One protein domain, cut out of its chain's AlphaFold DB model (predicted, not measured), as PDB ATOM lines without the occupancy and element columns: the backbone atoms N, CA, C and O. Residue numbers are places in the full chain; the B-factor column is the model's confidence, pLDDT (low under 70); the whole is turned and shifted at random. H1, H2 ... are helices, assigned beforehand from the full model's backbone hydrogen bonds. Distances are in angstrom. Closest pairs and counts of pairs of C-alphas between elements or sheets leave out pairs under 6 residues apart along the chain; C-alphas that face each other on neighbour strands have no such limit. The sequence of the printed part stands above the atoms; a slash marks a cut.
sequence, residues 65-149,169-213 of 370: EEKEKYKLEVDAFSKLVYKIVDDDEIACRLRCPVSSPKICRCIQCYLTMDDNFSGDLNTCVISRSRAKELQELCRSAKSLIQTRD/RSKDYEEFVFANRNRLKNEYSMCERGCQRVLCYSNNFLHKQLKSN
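What this domain is: This is residues 65 to 149 and 169 to 213 of the 370 residues of an uncharacterized protein of Laodelphax striatellus (UniProt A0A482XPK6). Look first for a long helix, H4, with H5 folded back beside its second half as a narrow V, and the short H6 in the middle of the domain bridging the two. The long H1 meets the first half of H4 at nearly a right angle, making an L; H2 and H3 are short helices near that corner, and H7 lies at the far end, near H5. The printed part has 130 residues with seven named helices, H1 to H7 in order along the chain, and no named strand; its class is all helix, with mostly crossed packing. It is compact, with a radius of gyration of the C-alphas of 15.1 A and spans of 45 by 32 by 24 A.

How they stand to each other: Start with H1, residues 65 to 85; a tight link leads to H2, residues 88 to 93, which it touches at a steep tilt of 51 degrees, opposite ways, closest at the C-alphas of Tyr 82 and Ala 91, 5.1 A apart. Go on to H3, residues 106 to 112, and H4, residues 125 to 146, a helical hairpin closest at the C-alphas of Leu 111 and Ser 127, 5.0 A apart. H4 is the hub, touching four helices. With residues 128 to 135 alone it touches H1, about perpendicular at 89 degrees; the closest C-alphas are those of Ile 84 and Arg 128, 6.5 A apart. Past the cut, H5, residues 171 to 186, touches H4 at a shallow tilt of 27 degrees, opposite ways, closest at the C-alphas of Leu 144 and Tyr 173, 5.2 A apart. H6, residues 192 to 198, touches H4, closest at the C-alphas of Cys 138 and Val 198, 5.2 A apart, and H5, closest at those of Arg 181 and Cys 195, 6.2 A apart. H7, residues 203 to 212, touches no helix but is near H5; H1 and H5 are apart. Each O i to N i+4 pair is within hydrogen-bond range in H2, H3, H4, H5 and H6, against 14 of 17 in H1 and 4 of 6 in H7.

Where its parts are: Find C-alpha 65 at (568.617, 454.736, 337.745); H1 runs 30.1 A from there. H4 begins at C-alpha 125, (584.578, 484.177, 342.293), and runs 31.5 A; H5 runs 23.1 A. H2, H3 and H6 measure 8.6, 9.9 and 10.1 A. H7, 15.1 A, ends at C-alpha 212, (559.021, 473.841, 374.244).

The domain as a whole: The farthest C-alphas, of Ser 118 and Ser 212, are 46.2 A apart. Residues 150 to 168 are not printed; C-alphas 149 and 169 are 7.7 A apart. The links H2 to H3 and H3 to H4 are long. Look for pLDDT under 70 at residues 115 to 116, 148 to 149 and 209 to 213.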
ATOM      1  N   GLU A  65     567.366 454.448 338.454       96.75
ATOM      2  CA  GLU A  65     568.617 454.736 337.745       96.75
ATOM      3  C   GLU A  65     568.983 456.226 337.818       96.75
ATOM      4  O   GLU A  65     570.111 456.578 338.155       96.75
ATOM      5  N   GLU A  66     568.014 457.126 337.608       96.12
ATOM      6  CA  GLU A  66     568.220 458.574 337.750       96.12
ATOM      7  C   GLU A  66     568.645 458.954 339.174       96.12
ATOM      8  O   GLU A  66     569.488 459.832 339.369       96.12
ATOM      9  N   LYS A  67     568.085 458.291 340.194       96.25
ATOM     10  CA  LYS A  67     568.454 458.531 341.597       96.25
ATOM     11  C   LYS A  67     569.865 458.053 341.909       96.25
ATOM     12  O   LYS A  67     570.536 458.689 342.718       96.25
ATOM     13  N   GLU A  68     570.295 456.940 341.332       96.75
ATOM     14  CA  GLU A  68     571.641 456.392 341.517       96.75
ATOM     15  C   GLU A  68     572.684 457.234 340.793       96.75
ATOM     16  O   GLU A  68     573.656 457.657 341.421       96.75
ATOM     17  N   LYS A  69     572.412 457.610 339.540       96.94
ATOM     18  CA  LYS A  69     573.226 458.578 338.799       96.94
ATOM     19  C   LYS A  69     573.362 459.888 339.573       96.94
ATOM     20  O   LYS A  69     574.468 460.385 339.764       96.94
ATOM     21  N   TYR A  70     572.257 460.400 340.116       96.62
ATOM     22  CA  TYR A  70     572.284 461.618 340.920       96.62
ATOM     23  C   TYR A  70     573.133 461.485 342.192       96.62
ATOM     24  O   TYR A  70     573.809 462.437 342.568       96.62
ATOM     25  N   LYS A  71     573.143 460.327 342.864       96.38
ATOM     26  CA  LYS A  71     574.025 460.115 344.027       96.38
ATOM     27  C   LYS A  71     575.499 460.234 343.639       96.38
ATOM     28  O   LYS A  71     576.233 460.939 344.325       96.38
ATOM     29  N   LEU A  72     575.897 459.617 342.525       96.75
ATOM     30  CA  LEU A  72     577.268 459.704 342.012       96.75
ATOM     31  C   LEU A  72     577.641 461.146 341.638       96.75
ATOM     32  O   LEU A  72     578.715 461.617 342.008       96.75
ATOM     33  N   GLU A  73     576.735 461.878 340.980       95.38
ATOM     34  CA  GLU A  73     576.920 463.305 340.667       95.38
ATOM     35  C   GLU A  73     577.093 464.152 341.938       95.38
ATOM     36  O   GLU A  73     577.969 465.012 342.011       95.38
ATOM     37  N   VAL A  74     576.285 463.893 342.968       95.75
ATOM     38  CA  VAL A  74     576.352 464.580 344.267       95.75
ATOM     39  C   VAL A  74     577.669 464.295 344.993       95.75
ATOM     40  O   VAL A  74     578.234 465.201 345.609       95.75
ATOM     41  N   ASP A  75     578.166 463.059 344.923       96.06
ATOM     42  CA  ASP A  75     579.448 462.670 345.511       96.06
ATOM     43  C   ASP A  75     580.635 463.295 344.759       96.06
ATOM     44  O   ASP A  75     581.576 463.795 345.386       96.06
ATOM     45  N   ALA A  76     580.573 463.356 343.427       95.56
ATOM     46  CA  ALA A  76     581.554 464.077 342.620       95.56
ATOM     47  C   ALA A  76     581.548 465.582 342.935       95.56
ATOM     48  O   ALA A  76     582.608 466.180 343.128       95.56
ATOM     49  N   PHE A  77     580.363 466.180 343.088       95.38
ATOM     50  CA  PHE A  77     580.217 467.592 343.436       95.38
ATOM     51  C   PHE A  77     580.861 467.932 344.786       95.38
ATOM     52  O   PHE A  77     581.540 468.950 344.894       95.38
ATOM     53  N   SER A  78     580.746 467.070 345.806       96.12
ATOM     54  CA  SER A  78     581.439 467.313 347.085       96.12
ATOM     55  C   SER A  78     582.961 467.375 346.950       96.12
ATOM     56  O   SER A  78     583.582 468.175 347.640       96.12
ATOM     57  N   LYS A  79     583.565 466.613 346.028       96.25
ATOM     58  CA  LYS A  79     585.014 466.693 345.773       96.25
ATOM     59  C   LYS A  79     585.410 468.039 345.160       96.25
ATOM     60  O   LYS A  79     586.495 468.536 345.434       96.25
ATOM     61  N   LEU A  80     584.536 468.644 344.353       95.12
ATOM     62  CA  LEU A  80     584.754 469.991 343.815       95.12
ATOM     63  C   LEU A  80     584.635 471.051 344.912       95.12
ATOM     64  O   LEU A  80     585.488 471.926 345.010       95.12
ATOM     65  N   VAL A  81     583.622 470.939 345.776       96.44
ATOM     66  CA  VAL A  81     583.447 471.849 346.921       96.44
ATOM     67  C   VAL A  81     584.617 471.742 347.904       96.44
ATOM     68  O   VAL A  81     585.064 472.763 348.426       96.44
ATOM     69  N   TYR A  82     585.157 470.538 348.115       97.25
ATOM     70  CA  TYR A  82     586.331 470.311 348.960       97.25
ATOM     71  C   TYR A  82     587.525 471.173 348.538       97.25
ATOM     72  O   TYR A  82     588.134 471.806 349.390       97.25
ATOM     73  N   LYS A  83     587.787 471.317 347.231       96.69
ATOM     74  CA  LYS A  83     588.877 472.171 346.719       96.69
ATOM     75  C   LYS A  83     588.752 473.650 347.117       96.69
ATOM     76  O   LYS A  83     589.737 474.379 347.068       96.69
ATOM     77  N   ILE A  84     587.548 474.111 347.464       96.44
ATOM     78  CA  ILE A  84     587.280 475.500 347.864       96.44
ATOM     79  C   ILE A  84     587.299 475.660 349.386       96.44
ATOM     80  O   ILE A  84     587.781 476.672 349.895       96.44
ATOM     81  N   VAL A  85     586.697 474.700 350.085       96.69
ATOM     82  CA  VAL A  85     586.389 474.763 351.520       96.69
ATOM     83  C   VAL A  85     587.533 474.196 352.366       96.69
ATOM     84  O   VAL A  85     587.724 474.670 353.483       96.69
ATOM     85  N   ASP A  86     588.277 473.222 351.838       97.00
ATOM     86  CA  ASP A  86     589.366 472.503 352.519       97.00
ATOM     87  C   ASP A  86     588.939 471.835 353.845       97.00
ATOM     88  O   ASP A  86     589.661 471.794 354.833       97.00
ATOM     89  N   ASP A  87     587.699 471.339 353.892       97.50
ATOM     90  CA  ASP A  87     587.139 470.570 355.010       97.50
ATOM     91  C   ASP A  87     586.186 469.516 354.432       97.50
ATOM     92  O   ASP A  87     585.150 469.859 353.851       97.50
ATOM     93  N   ASP A  88     586.544 468.236 354.562       97.44
ATOM     94  CA  ASP A  88     585.787 467.115 353.989       97.44
ATOM     95  C   ASP A  88     584.390 466.973 354.609       97.44
ATOM     96  O   ASP A  88     583.403 466.733 353.904       97.44
ATOM     97  N   GLU A  89     584.253 467.212 355.917       96.75
ATOM     98  CA  GLU A  89     582.963 467.090 356.591       96.75
ATOM     99  C   GLU A  89     582.006 468.198 356.127       96.75
ATOM    100  O   GLU A  89     580.819 467.948 355.880       96.75
ATOM    101  N   ILE A  90     582.505 469.432 355.997       97.50
ATOM    102  CA  ILE A  90     581.716 470.554 355.475       97.50
ATOM    103  C   ILE A  90     581.414 470.341 353.990       97.50
ATOM    104  O   ILE A  90     580.255 470.473 353.596       97.50
ATOM    105  N   ALA A  91     582.387 469.933 353.173       97.62
ATOM    106  CA  ALA A  91     582.171 469.652 351.754       97.62
ATOM    107  C   ALA A  91     581.097 468.571 351.540       97.62
ATOM    108  O   ALA A  91     580.182 468.737 350.729       97.62
ATOM    109  N   CYS A  92     581.117 467.509 352.350       96.44
ATOM    110  CA  CYS A  92     580.069 466.494 352.367       96.44
ATOM    111  C   CYS A  92     578.700 467.063 352.770       96.44
ATOM    112  O   CYS A  92     577.668 466.580 352.297       96.44
ATOM    113  N   ARG A  93     578.632 468.067 353.652       96.81
ATOM    114  CA  ARG A  93     577.372 468.724 354.051       96.81
ATOM    115  C   ARG A  93     576.829 469.656 352.976       96.81
ATOM    116  O   ARG A  93     575.609 469.668 352.795       96.81
ATOM    117  N   LEU A  94     577.693 470.349 352.238       97.31
ATOM    118  CA  LEU A  94     577.357 471.304 351.174       97.31
ATOM    119  C   LEU A  94     576.921 470.630 349.861       97.31
ATOM    120  O   LEU A  94     577.311 471.015 348.762       97.31
ATOM    121  N   ARG A  95     576.044 469.630 349.974       96.00
ATOM    122  CA  ARG A  95     575.414 468.928 348.854       96.00
ATOM    123  C   ARG A  95     573.997 468.503 349.228       96.00
ATOM    124  O   ARG A  95     573.735 468.175 350.388       96.00
ATOM    125  N   CYS A  96     573.070 468.482 348.272       96.94
ATOM    126  CA  CYS A  96     571.682 468.092 348.534       96.94
ATOM    127  C   CYS A  96     571.404 466.646 348.070       96.94
ATOM    128  O   CYS A  96     571.252 466.420 346.873       96.94
ATOM    129  N   PRO A  97     571.260 465.657 348.976       94.12
ATOM    130  CA  PRO A  97     571.053 464.254 348.594       94.12
ATOM    131  C   PRO A  97     569.583 463.895 348.294       94.12
ATOM    132  O   PRO A  97     569.245 462.721 348.158       94.12
ATOM    133  N   VAL A  98     568.665 464.867 348.275       95.88
ATOM    134  CA  VAL A  98     567.226 464.584 348.151       95.88
ATOM    135  C   VAL A  98     566.863 464.251 346.709       95.88
ATOM    136  O   VAL A  98     567.085 465.057 345.812       95.88
ATOM    137  N   SER A  99     566.230 463.093 346.513       93.62
ATOM    138  CA  SER A  99     565.834 462.598 345.189       93.62
ATOM    139  C   SER A  99     564.391 462.079 345.098       93.62
ATOM    140  O   SER A  99     564.036 461.358 344.168       93.62
ATOM    141  N   SER A 100     563.528 462.430 346.061       86.00
ATOM    142  CA  SER A 100     562.142 461.944 346.119       86.00
ATOM    143  C   SER A 100     561.143 463.064 346.431       86.00
ATOM    144  O   SER A 100     561.330 463.764 347.430       86.00
ATOM    145  N   PRO A 101     560.060 463.236 345.638       86.12
ATOM    146  CA  PRO A 101     559.743 462.551 344.372       86.12
ATOM    147  C   PRO A 101     560.536 463.074 343.156       86.12
ATOM    148  O   PRO A 101     560.579 462.401 342.130       86.12
ATOM    149  N   LYS A 102     561.152 464.258 343.277       92.12
ATOM    150  CA  LYS A 102     562.032 464.880 342.277       92.12
ATOM    151  C   LYS A 102     563.459 464.977 342.820       92.12
ATOM    152  O   LYS A 102     563.653 465.064 344.035       92.12
ATOM    153  N   ILE A 103     564.432 465.015 341.915       95.62
ATOM    154  CA  ILE A 103     565.827 465.345 342.222       95.62
ATOM    155  C   ILE A 103     565.900 466.807 342.672       95.62
ATOM    156  O   ILE A 103     565.394 467.695 341.993       95.62
ATOM    157  N   CYS A 104     566.486 467.055 343.841       95.81
ATOM    158  CA  CYS A 104     566.600 468.388 344.419       95.81
ATOM    159  C   CYS A 104     568.060 468.834 344.424       95.81
ATOM    160  O   CYS A 104     568.850 468.319 345.214       95.81
ATOM    161  N   ARG A 105     568.374 469.845 343.612       95.56
ATOM    162  CA  ARG A 105     569.719 470.415 343.444       95.56
ATOM    163  C   ARG A 105     569.922 471.733 344.194       95.56
ATOM    164  O   ARG A 105     570.862 472.451 343.915       95.56
ATOM    165  N   CYS A 106     569.064 472.070 345.157       96.69
ATOM    166  CA  CYS A 106     569.006 473.430 345.713       96.69
ATOM    167  C   CYS A 106     570.339 473.997 346.254       96.69
ATOM    168  O   CYS A 106     570.590 475.184 346.086       96.69
ATOM    169  N   ILE A 107     571.204 473.175 346.869       97.00
ATOM    170  CA  ILE A 107     572.531 473.636 347.319       97.00
ATOM    171  C   ILE A 107     573.464 473.808 346.120       97.00
ATOM    172  O   ILE A 107     574.183 474.797 346.042       97.00
ATOM    173  N   GLN A 108     573.434 472.860 345.184       95.75
ATOM    174  CA  GLN A 108     574.224 472.911 343.962       95.75
ATOM    175  C   GLN A 108     573.860 474.152 343.143       95.75
ATOM    176  O   GLN A 108     574.747 474.957 342.914       95.75
ATOM    177  N   CYS A 109     572.574 474.383 342.847       95.12
ATOM    178  CA  CYS A 109     572.085 475.573 342.137       95.12
ATOM    179  C   CYS A 109     572.484 476.876 342.848       95.12
ATOM    180  O   CYS A 109     572.845 477.852 342.198       95.12
ATOM    181  N   TYR A 110     572.455 476.907 344.189       96.38
ATOM    182  CA  TYR A 110     572.934 478.073 344.933       96.38
ATOM    183  C   TYR A 110     574.427 478.322 344.698       96.38
ATOM    184  O   TYR A 110     574.836 479.456 344.473       96.38
ATOM    185  N   LEU A 111     575.253 477.278 344.727       96.00
ATOM    186  CA  LEU A 111     576.695 477.416 344.529       96.00
ATOM    187  C   LEU A 111     577.069 477.688 343.066       96.00
ATOM    188  O   LEU A 111     578.010 478.435 342.820       96.00
ATOM    189  N   THR A 112     576.342 477.126 342.102       93.62
ATOM    190  CA  THR A 112     576.647 477.228 340.668       93.62
ATOM    191  C   THR A 112     575.946 478.378 339.951       93.62
ATOM    192  O   THR A 112     576.266 478.627 338.796       93.62
ATOM    193  N   MET A 113     575.018 479.087 340.607       84.88
ATOM    194  CA  MET A 113     574.170 480.156 340.040       84.88
ATOM    195  C   MET A 113     573.162 479.717 338.966       84.88
ATOM    196  O   MET A 113     572.286 480.510 338.638       84.88
ATOM    197  N   ASP A 114     573.260 478.499 338.429       74.38
ATOM    198  CA  ASP A 114     572.390 478.006 337.357       74.38
ATOM    199  C   ASP A 114     572.331 476.465 337.331       74.38
ATOM    200  O   ASP A 114     573.226 475.782 337.850       74.38
ATOM    201  N   ASP A 115     571.286 475.927 336.699       65.00
ATOM    202  CA  ASP A 115     571.052 474.494 336.477       65.00
ATOM    203  C   ASP A 115     572.002 473.901 335.415       65.00
ATOM    204  O   ASP A 115     572.249 472.694 335.421       65.00
ATOM    205  N   ASN A 116     572.579 474.747 334.548       65.62
ATOM    206  CA  ASN A 116     573.413 474.358 333.400       65.62
ATOM    207  C   ASN A 116     574.909 474.688 333.554       65.62
ATOM    208  O   ASN A 116     575.631 474.774 332.563       65.62
ATOM    209  N   PHE A 117     575.396 474.902 334.777       71.12
ATOM    210  CA  PHE A 117     576.790 475.288 334.994       71.12
ATOM    211  C   PHE A 117     577.772 474.203 334.516       71.12
ATOM    212  O   PHE A 117     577.876 473.133 335.115       71.12
ATOM    213  N   SER A 118     578.506 474.505 333.443       70.12
ATOM    214  CA  SER A 118     579.567 473.670 332.861       70.12
ATOM    215  C   SER A 118     580.982 474.105 333.275       70.12
ATOM    216  O   SER A 118     581.965 473.555 332.783       70.12
ATOM    217  N   GLY A 119     581.096 475.098 334.163       72.88
ATOM    218  CA  GLY A 119     582.371 475.670 334.588       72.88
ATOM    219  C   GLY A 119     583.059 474.913 335.728       72.88
ATOM    220  O   GLY A 119     582.467 474.077 336.411       72.88
ATOM    221  N   ASP A 120     584.325 475.256 335.972       81.25
ATOM    222  CA  ASP A 120     585.016 474.891 337.210       81.25
ATOM    223  C   ASP A 120     584.497 475.778 338.355       81.25
ATOM    224  O   ASP A 120     584.505 477.007 338.280       81.25
ATOM    225  N   LEU A 121     584.045 475.156 339.445       84.38
ATOM    226  CA  LEU A 121     583.554 475.865 340.627       84.38
ATOM    227  C   LEU A 121     584.646 476.755 341.251       84.38
ATOM    228  O   LEU A 121     584.334 477.741 341.916       84.38
ATOM    229  N   ASN A 122     585.921 476.412 341.037       82.12
ATOM    230  CA  ASN A 122     587.060 477.117 341.616       82.12
ATOM    231  C   ASN A 122     587.390 478.443 340.904       82.12
ATOM    232  O   ASN A 122     587.952 479.345 341.527       82.12
ATOM    233  N   THR A 123     587.037 478.587 339.624       84.56
ATOM    234  CA  THR A 123     587.328 479.806 338.846       84.56
ATOM    235  C   THR A 123     586.265 480.887 339.038       84.56
ATOM    236  O   THR A 123     586.564 482.077 338.942       84.56
ATOM    237  N   CYS A 124     585.031 480.505 339.378       89.12
ATOM    238  CA  CYS A 124     583.950 481.452 339.626       89.12
ATOM    239  C   CYS A 124     584.069 482.097 341.020       89.12
ATOM    240  O   CYS A 124     583.775 481.482 342.049       89.12
ATOM    241  N   VAL A 125     584.441 483.383 341.055       92.12
ATOM    242  CA  VAL A 125     584.578 484.177 342.293       92.12
ATOM    243  C   VAL A 125     583.293 484.155 343.133       92.12
ATOM    244  O   VAL A 125     583.350 484.000 344.354       92.12
ATOM    245  N   ILE A 126     582.126 484.239 342.485       92.38
ATOM    246  CA  ILE A 126     580.818 484.236 343.158       92.38
ATOM    247  C   ILE A 126     580.557 482.882 343.827       92.38
ATOM    248  O   ILE A 126     580.201 482.837 345.006       92.38
ATOM    249  N   SER A 127     580.782 481.776 343.112       93.50
ATOM    250  CA  SER A 127     580.632 480.418 343.650       93.50
ATOM    251  C   SER A 127     581.540 480.188 344.852       93.50
ATOM    252  O   SER A 127     581.105 479.638 345.865       93.50
ATOM    253  N   ARG A 128     582.780 480.684 344.781       94.75
ATOM    254  CA  ARG A 128     583.740 480.621 345.884       94.75
ATOM    255  C   ARG A 128     583.259 481.392 347.110       94.75
ATOM    256  O   ARG A 128     583.321 480.870 348.222       94.75
ATOM    257  N   SER A 129     582.750 482.607 346.909       95.94
ATOM    258  CA  SER A 129     582.188 483.434 347.983       95.94
ATOM    259  C   SER A 129     580.997 482.746 348.654       95.94
ATOM    260  O   SER A 129     580.949 482.648 349.877       95.94
ATOM    261  N   ARG A 130     580.068 482.195 347.864       96.62
ATOM    262  CA  ARG A 130     578.897 481.465 348.374       96.62
ATOM    263  C   ARG A 130     579.273 480.189 349.122       96.62
ATOM    264  O   ARG A 130     578.682 479.884 350.155       96.62
ATOM    265  N   ALA A 131     580.265 479.446 348.634       96.88
ATOM    266  CA  ALA A 131     580.768 478.258 349.321       96.88
ATOM    267  C   ALA A 131     581.358 478.613 350.694       96.88
ATOM    268  O   ALA A 131     581.035 477.951 351.682       96.88
ATOM    269  N   LYS A 132     582.154 479.689 350.770       97.12
ATOM    270  CA  LYS A 132     582.708 480.206 352.030       97.12
ATOM    271  C   LYS A 132     581.621 480.697 352.987       97.12
ATOM    272  O   LYS A 132     581.691 480.432 354.181       97.12
ATOM    273  N   GLU A 133     580.579 481.343 352.471       97.81
ATOM    274  CA  GLU A 133     579.432 481.765 353.277       97.81
ATOM    275  C   GLU A 133     578.703 480.569 353.911       97.81
ATOM    276  O   GLU A 133     578.453 480.550 355.117       97.81
ATOM    277  N   LEU A 134     578.391 479.530 353.125       98.06
ATOM    278  CA  LEU A 134     577.750 478.332 353.673       98.06
ATOM    279  C   LEU A 134     578.676 477.560 354.621       98.06
ATOM    280  O   LEU A 134     578.197 476.949 355.579       98.06
ATOM    281  N   GLN A 135     579.985 477.575 354.363       98.00
ATOM    282  CA  GLN A 135     580.995 477.013 355.255       98.00
ATOM    283  C   GLN A 135     580.974 477.718 356.615       98.00
ATOM    284  O   GLN A 135     580.975 477.037 357.642       98.00
ATOM    285  N   GLU A 136     580.890 479.046 356.635       98.19
ATOM    286  CA  GLU A 136     580.826 479.816 357.877       98.19
ATOM    287  C   GLU A 136     579.550 479.513 358.668       98.19
ATOM    288  O   GLU A 136     579.608 479.224 359.864       98.19
ATOM    289  N   LEU A 137     578.399 479.422 357.990       98.19
ATOM    290  CA  LEU A 137     577.157 478.967 358.625       98.19
ATOM    291  C   LEU A 137     577.291 477.564 359.234       98.19
ATOM    292  O   LEU A 137     576.792 477.325 360.336       98.19
ATOM    293  N   CYS A 138     577.972 476.637 358.549       97.62
ATOM    294  CA  CYS A 138     578.229 475.297 359.081       97.62
ATOM    295  C   CYS A 138     579.112 475.340 360.334       97.62
ATOM    296  O   CYS A 138     578.812 474.648 361.309       97.62
ATOM    297  N   ARG A 139     580.191 476.130 360.318       97.44
ATOM    298  CA  ARG A 139     581.121 476.266 361.449       97.44
ATOM    299  C   ARG A 139     580.446 476.904 362.651       97.44
ATOM    300  O   ARG A 139     580.482 476.322 363.732       97.44
ATOM    301  N   SER A 140     579.748 478.014 362.439       97.38
ATOM    302  CA  SER A 140     578.953 478.695 363.462       97.38
ATOM    303  C   SER A 140     577.913 477.752 364.078       97.38
ATOM    304  O   SER A 140     577.843 477.613 365.299       97.38
ATOM    305  N   ALA A 141     577.170 477.000 363.255       96.25
ATOM    306  CA  ALA A 141     576.214 476.007 363.747       96.25
ATOM    307  C   ALA A 141     576.885 474.903 364.581       96.25
ATOM    308  O   ALA A 141     576.353 474.520 365.621       96.25
ATOM    309  N   LYS A 142     578.033 474.368 364.141       94.69
ATOM    310  CA  LYS A 142     578.781 473.339 364.884       94.69
ATOM    311  C   LYS A 142     579.325 473.879 366.206       94.69
ATOM    312  O   LYS A 142     579.181 473.199 367.217       94.69
ATOM    313  N   SER A 143     579.891 475.084 366.199       94.38
ATOM    314  CA  SER A 143     580.404 475.752 367.395       94.38
ATOM    315  C   SER A 143     579.293 475.942 368.427       94.38
ATOM    316  O   SER A 143     579.418 475.475 369.552       94.38
ATOM    317  N   LEU A 144     578.129 476.452 368.010       93.25
ATOM    318  CA  LEU A 144     576.962 476.623 368.886       93.25
ATOM    319  C   LEU A 144     576.377 475.299 369.415       93.25
ATOM    320  O   LEU A 144     575.762 475.255 370.479       93.25
ATOM    321  N   ILE A 145     576.556 474.191 368.684       90.19
ATOM    322  CA  ILE A 145     576.214 472.845 369.177       90.19
ATOM    323  C   ILE A 145     577.214 472.380 370.247       90.19
ATOM    324  O   ILE A 145     576.831 471.617 371.140       90.19
ATOM    325  N   GLN A 146     578.482 472.782 370.127       89.12
ATOM    326  CA  GLN A 146     579.568 472.418 371.037       89.12
ATOM    327  C   GLN A 146     579.589 473.275 372.302       89.12
ATOM    328  O   GLN A 146     579.818 472.707 373.367       89.12
ATOM    329  N   THR A 147     579.246 474.567 372.220       84.62
ATOM    330  CA  THR A 147     579.046 475.485 373.361       84.62
ATOM    331  C   THR A 147     577.804 475.143 374.179       84.62
ATOM    332  O   THR A 147     577.178 476.013 374.771       84.62
ATOM    333  N   ARG A 148     577.428 473.858 374.216       67.88
ATOM    334  CA  ARG A 148     576.466 473.325 375.168       67.88
ATOM    335  C   ARG A 148     576.703 473.993 376.505       67.88
ATOM    336  O   ARG A 148     577.799 473.859 377.045       67.88
ATOM    337  N   ASP A 149     575.650 474.618 377.019       57.41
ATOM    338  CA  ASP A 149     575.579 475.001 378.412       57.41
ATOM    339  C   ASP A 149     575.909 473.740 379.212       57.41
ATOM    340  O   ASP A 149     575.091 472.821 379.357       57.41
ATOM    341  N   ARG A 169     569.551 471.928 374.055       79.25
ATOM    342  CA  ARG A 169     570.403 472.704 373.154       79.25
ATOM    343  C   ARG A 169     570.488 474.118 373.728       79.25
ATOM    344  O   ARG A 169     569.526 474.542 374.365       79.25
ATOM    345  N   SER A 170     571.608 474.802 373.512       87.06
ATOM    346  CA  SER A 170     571.747 476.209 373.889       87.06
ATOM    347  C   SER A 170     570.683 477.036 373.167       87.06
ATOM    348  O   SER A 170     570.346 476.762 372.008       87.06
ATOM    349  N   LYS A 171     570.131 478.034 373.859       87.81
ATOM    350  CA  LYS A 171     569.122 478.938 373.292       87.81
ATOM    351  C   LYS A 171     569.671 479.676 372.065       87.81
ATOM    352  O   LYS A 171     568.978 479.780 371.055       87.81
ATOM    353  N   ASP A 172     570.944 480.050 372.121       90.88
ATOM    354  CA  ASP A 172     571.670 480.728 371.045       90.88
ATOM    355  C   ASP A 172     571.735 479.885 369.772       90.88
ATOM    356  O   ASP A 172     571.495 480.387 368.674       90.88
ATOM    357  N   TYR A 173     571.972 478.571 369.899       93.31
ATOM    358  CA  TYR A 173     571.890 477.666 368.754       93.31
ATOM    359  C   TYR A 173     570.484 477.661 368.153       93.31
ATOM    360  O   TYR A 173     570.334 477.616 366.931       93.31
ATOM    361  N   GLU A 174     569.443 477.681 368.991       91.44
ATOM    362  CA  GLU A 174     568.081 477.676 368.475       91.44
ATOM    363  C   GLU A 174     567.783 478.943 367.674       91.44
ATOM    364  O   GLU A 174     567.385 478.850 366.510       91.44
ATOM    365  N   GLU A 175     568.033 480.110 368.267       92.62
ATOM    366  CA  GLU A 175     567.841 481.420 367.638       92.62
ATOM    367  C   GLU A 175     568.650 481.541 366.336       92.62
ATOM    368  O   GLU A 175     568.096 481.916 365.294       92.62
ATOM    369  N   PHE A 176     569.911 481.094 366.349       96.19
ATOM    370  CA  PHE A 176     570.772 481.042 365.170       96.19
ATOM    371  C   PHE A 176     570.172 480.198 364.038       96.19
ATOM    372  O   PHE A 176     570.154 480.627 362.878       96.19
ATOM    373  N   VAL A 177     569.659 478.999 364.346       95.88
ATOM    374  CA  VAL A 177     569.042 478.134 363.333       95.88
ATOM    375  C   VAL A 177     567.794 478.789 362.750       95.88
ATOM    376  O   VAL A 177     567.597 478.707 361.538       95.88
ATOM    377  N   PHE A 178     566.947 479.444 363.549       93.50
ATOM    378  CA  PHE A 178     565.722 480.068 363.033       93.50
ATOM    379  C   PHE A 178     565.995 481.272 362.139       93.50
ATOM    380  O   PHE A 178     565.403 481.351 361.055       93.50
ATOM    381  N   ALA A 179     566.905 482.156 362.549       95.06
ATOM    382  CA  ALA A 179     567.292 483.323 361.763       95.06
ATOM    383  C   ALA A 179     567.833 482.897 360.388       95.06
ATOM    384  O   ALA A 179     567.302 483.286 359.345       95.06
ATOM    385  N   ASN A 180     568.814 481.991 360.377       97.94
ATOM    386  CA  ASN A 180     569.455 481.567 359.137       97.94
ATOM    387  C   ASN A 180     568.576 480.636 358.297       97.94
ATOM    388  O   ASN A 180     568.644 480.668 357.072       97.94
ATOM    389  N   ARG A 181     567.697 479.826 358.900       96.56
ATOM    390  CA  ARG A 181     566.797 478.946 358.137       96.56
ATOM    391  C   ARG A 181     565.852 479.739 357.243       96.56
ATOM    392  O   ARG A 181     565.590 479.301 356.123       96.56
ATOM    393  N   ASN A 182     565.306 480.850 357.735       93.19
ATOM    394  CA  ASN A 182     564.422 481.690 356.929       93.19
ATOM    395  C   ASN A 182     565.188 482.311 355.757       93.19
ATOM    396  O   ASN A 182     564.686 482.257 354.637       93.19
ATOM    397  N   ARG A 183     566.426 482.764 355.997       96.75
ATOM    398  CA  ARG A 183     567.344 483.246 354.955       96.75
ATOM    399  C   ARG A 183     567.585 482.187 353.876       96.75
ATOM    400  O   ARG A 183     567.218 482.382 352.722       96.75
ATOM    401  N   LEU A 184     568.061 480.999 354.267       97.62
ATOM    402  CA  LEU A 184     568.346 479.890 353.344       97.62
ATOM    403  C   LEU A 184     567.118 479.472 352.515       97.62
ATOM    404  O   LEU A 184     567.246 479.100 351.349       97.62
ATOM    405  N   LYS A 185     565.917 479.506 353.102       96.00
ATOM    406  CA  LYS A 185     564.687 479.124 352.399       96.00
ATOM    407  C   LYS A 185     564.172 480.187 351.448       96.00
ATOM    408  O   LYS A 185     563.775 479.841 350.340       96.00
ATOM    409  N   ASN A 186     564.098 481.427 351.911       94.62
ATOM    410  CA  ASN A 186     563.401 482.485 351.191       94.62
ATOM    411  C   ASN A 186     564.322 483.153 350.171       94.62
ATOM    412  O   ASN A 186     563.893 483.405 349.053       94.62
ATOM    413  N   GLU A 187     565.580 483.393 350.537       95.81
ATOM    414  CA  GLU A 187     566.538 484.086 349.672       95.81
ATOM    415  C   GLU A 187     567.263 483.100 348.753       95.81
ATOM    416  O   GLU A 187     567.433 483.370 347.569       95.81
ATOM    417  N   TYR A 188     567.648 481.924 349.264       95.62
ATOM    418  CA  TYR A 188     568.447 480.956 348.489       95.62
ATOM    419  C   TYR A 188     567.629 479.790 347.931       95.62
ATOM    420  O   TYR A 188     568.190 478.873 347.333       95.62
ATOM    421  N   SER A 189     566.308 479.793 348.137       95.94
ATOM    422  CA  SER A 189     565.401 478.736 347.666       95.94
ATOM    423  C   SER A 189     565.829 477.317 348.081       95.94
ATOM    424  O   SER A 189     565.555 476.331 347.388       95.94
ATOM    425  N   MET A 190     566.501 477.171 349.231       97.00
ATOM    426  CA  MET A 190     566.950 475.864 349.699       97.00
ATOM    427  C   MET A 190     565.790 475.019 350.212       97.00
ATOM    428  O   MET A 190     564.923 475.462 350.971       97.00
ATOM    429  N   CYS A 191     565.807 473.730 349.872       96.38
ATOM    430  CA  CYS A 191     564.873 472.795 350.475       96.38
ATOM    431  C   CYS A 191     565.176 472.617 351.974       96.38
ATOM    432  O   CYS A 191     566.292 472.835 352.449       96.38
ATOM    433  N   GLU A 192     564.186 472.143 352.733       95.62
ATOM    434  CA  GLU A 192     564.325 471.893 354.174       95.62
ATOM    435  C   GLU A 192     565.511 470.970 354.504       95.62
ATOM    436  O   GLU A 192     566.236 471.211 355.464       95.62
ATOM    437  N   ARG A 193     565.750 469.939 353.687       96.00
ATOM    438  CA  ARG A 193     566.888 469.030 353.883       96.00
ATOM    439  C   ARG A 193     568.230 469.703 353.611       96.00
ATOM    440  O   ARG A 193     569.189 469.377 354.297       96.00
ATOM    441  N   GLY A 194     568.293 470.635 352.660       97.06
ATOM    442  CA  GLY A 194     569.486 471.444 352.421       97.06
ATOM    443  C   GLY A 194     569.787 472.335 353.625       97.06
ATOM    444  O   GLY A 194     570.883 472.277 354.174       97.06
ATOM    445  N   CYS A 195     568.761 473.027 354.135       97.75
ATOM    446  CA  CYS A 195     568.868 473.844 355.345       97.75
ATOM    447  C   CYS A 195     569.361 473.029 356.553       97.75
ATOM    448  O   CYS A 195     570.218 473.491 357.298       97.75
ATOM    449  N   GLN A 196     568.842 471.811 356.748       96.88
ATOM    450  CA  GLN A 196     569.263 470.909 357.831       96.88
ATOM    451  C   GLN A 196     570.741 470.535 357.766       96.88
ATOM    452  O   GLN A 196     571.382 470.418 358.809       96.88
ATOM    453  N   ARG A 197     571.281 470.330 356.558       97.00
ATOM    454  CA  ARG A 197     572.693 469.978 356.381       97.00
ATOM    455  C   ARG A 197     573.607 471.153 356.703       97.00
ATOM    456  O   ARG A 197     574.550 470.950 357.464       97.00
ATOM    457  N   VAL A 198     573.279 472.342 356.190       97.88
ATOM    458  CA  VAL A 198     574.040 473.582 356.429       97.88
ATOM    459  C   VAL A 198     573.992 473.971 357.912       97.88
ATOM    460  O   VAL A 198     575.019 474.125 358.556       97.88
ATOM    461  N   LEU A 199     572.799 474.025 358.508       97.69
ATOM    462  CA  LEU A 199     572.604 474.470 359.898       97.69
ATOM    463  C   LEU A 199     572.703 473.336 360.937       97.69
ATOM    464  O   LEU A 199     572.401 473.519 362.118       97.69
ATOM    465  N   CYS A 200     573.095 472.136 360.508       95.56
ATOM    466  CA  CYS A 200     573.368 470.980 361.363       95.56
ATOM    467  C   CYS A 200     572.217 470.547 362.305       95.56
ATOM    468  O   CYS A 200     572.468 469.918 363.339       95.56
ATOM    469  N   TYR A 201     570.949 470.832 361.977       94.88
ATOM    470  CA  TYR A 201     569.801 470.444 362.809       94.88
ATOM    471  C   TYR A 201     569.090 469.180 362.309       94.88
ATOM    472  O   TYR A 201     569.122 468.816 361.137       94.88
ATOM    473  N   SER A 202     568.418 468.490 363.235       91.00
ATOM    474  CA  SER A 202     567.627 467.288 362.933       91.00
ATOM    475  C   SER A 202     566.169 467.636 362.629       91.00
ATOM    476  O   SER A 202     565.669 468.643 363.120       91.00
ATOM    477  N   ASN A 203     565.430 466.753 361.950       88.19
ATOM    478  CA  ASN A 203     563.975 466.905 361.760       88.19
ATOM    479  C   ASN A 203     563.217 467.199 363.073       88.19
ATOM    480  O   ASN A 203     562.242 467.944 363.086       88.19
ATOM    481  N   ASN A 204     563.671 466.628 364.193       86.31
ATOM    482  CA  ASN A 204     563.026 466.798 365.494       86.31
ATOM    483  C   ASN A 204     563.237 468.185 366.108       86.31
ATOM    484  O   ASN A 204     562.502 468.541 367.023       86.31
ATOM    485  N   PHE A 205     564.220 468.951 365.633       86.12
ATOM    486  CA  PHE A 205     564.526 470.284 366.143       86.12
ATOM    487  C   PHE A 205     563.317 471.220 366.000       86.12
ATOM    488  O   PHE A 205     562.827 471.748 366.994       86.12
ATOM    489  N   LEU A 206     562.733 471.288 364.799       81.06
ATOM    490  CA  LEU A 206     561.552 472.117 364.535       81.06
ATOM    491  C   LEU A 206     560.325 471.670 365.344       81.06
ATOM    492  O   LEU A 206     559.516 472.488 365.769       81.06
ATOM    493  N   HIS A 207     560.181 470.364 365.585       74.50
ATOM    494  CA  HIS A 207     559.058 469.826 366.355       74.50
ATOM    495  C   HIS A 207     559.192 470.035 367.861       74.50
ATOM    496  O   HIS A 207     558.173 470.051 368.549       74.50
ATOM    497  N   LYS A 208     560.420 470.128 368.382       70.62
ATOM    498  CA  LYS A 208     560.657 470.372 369.803       70.62
ATOM    499  C   LYS A 208     560.345 471.811 370.158       70.62
ATOM    500  O   LYS A 208     559.590 471.994 371.097       70.62
ATOM    501  N   GLN A 209     560.777 472.786 369.363       64.56
ATOM    502  CA  GLN A 209     560.479 474.188 369.652       64.56
ATOM    503  C   GLN A 209     558.972 474.495 369.609       64.56
ATOM    504  O   GLN A 209     558.450 475.160 370.494       64.56
ATOM    505  N   LEU A 210     558.229 473.887 368.673       57.69
ATOM    506  CA  LEU A 210     556.756 473.937 368.659       57.69
ATOM    507  C   LEU A 210     556.098 473.335 369.920       57.69
ATOM    508  O   LEU A 210     554.897 473.500 370.115       57.69
ATOM    509  N   LYS A 211     556.850 472.598 370.746       58.03
ATOM    510  CA  LYS A 211     556.401 472.032 372.027       58.03
ATOM    511  C   LYS A 211     557.006 472.739 373.247       58.03
ATOM    512  O   LYS A 211     556.351 472.751 374.281       58.03
ATOM    513  N   SER A 212     558.236 473.254 373.147       50.56
ATOM    514  CA  SER A 212     559.021 473.841 374.244       50.56
ATOM    515  C   SER A 212     559.039 475.365 374.264       50.56
ATOM    516  O   SER A 212     559.373 475.923 375.301       50.56
ATOM    517  N   ASN A 213     558.589 476.051 373.204       46.50
ATOM    518  CA  ASN A 213     558.109 477.433 373.314       46.50
ATOM    519  C   ASN A 213     556.762 477.427 374.050       46.50
ATOM    520  O   ASN A 213     555.723 477.820 373.536       46.50
TER     521      ASN A 213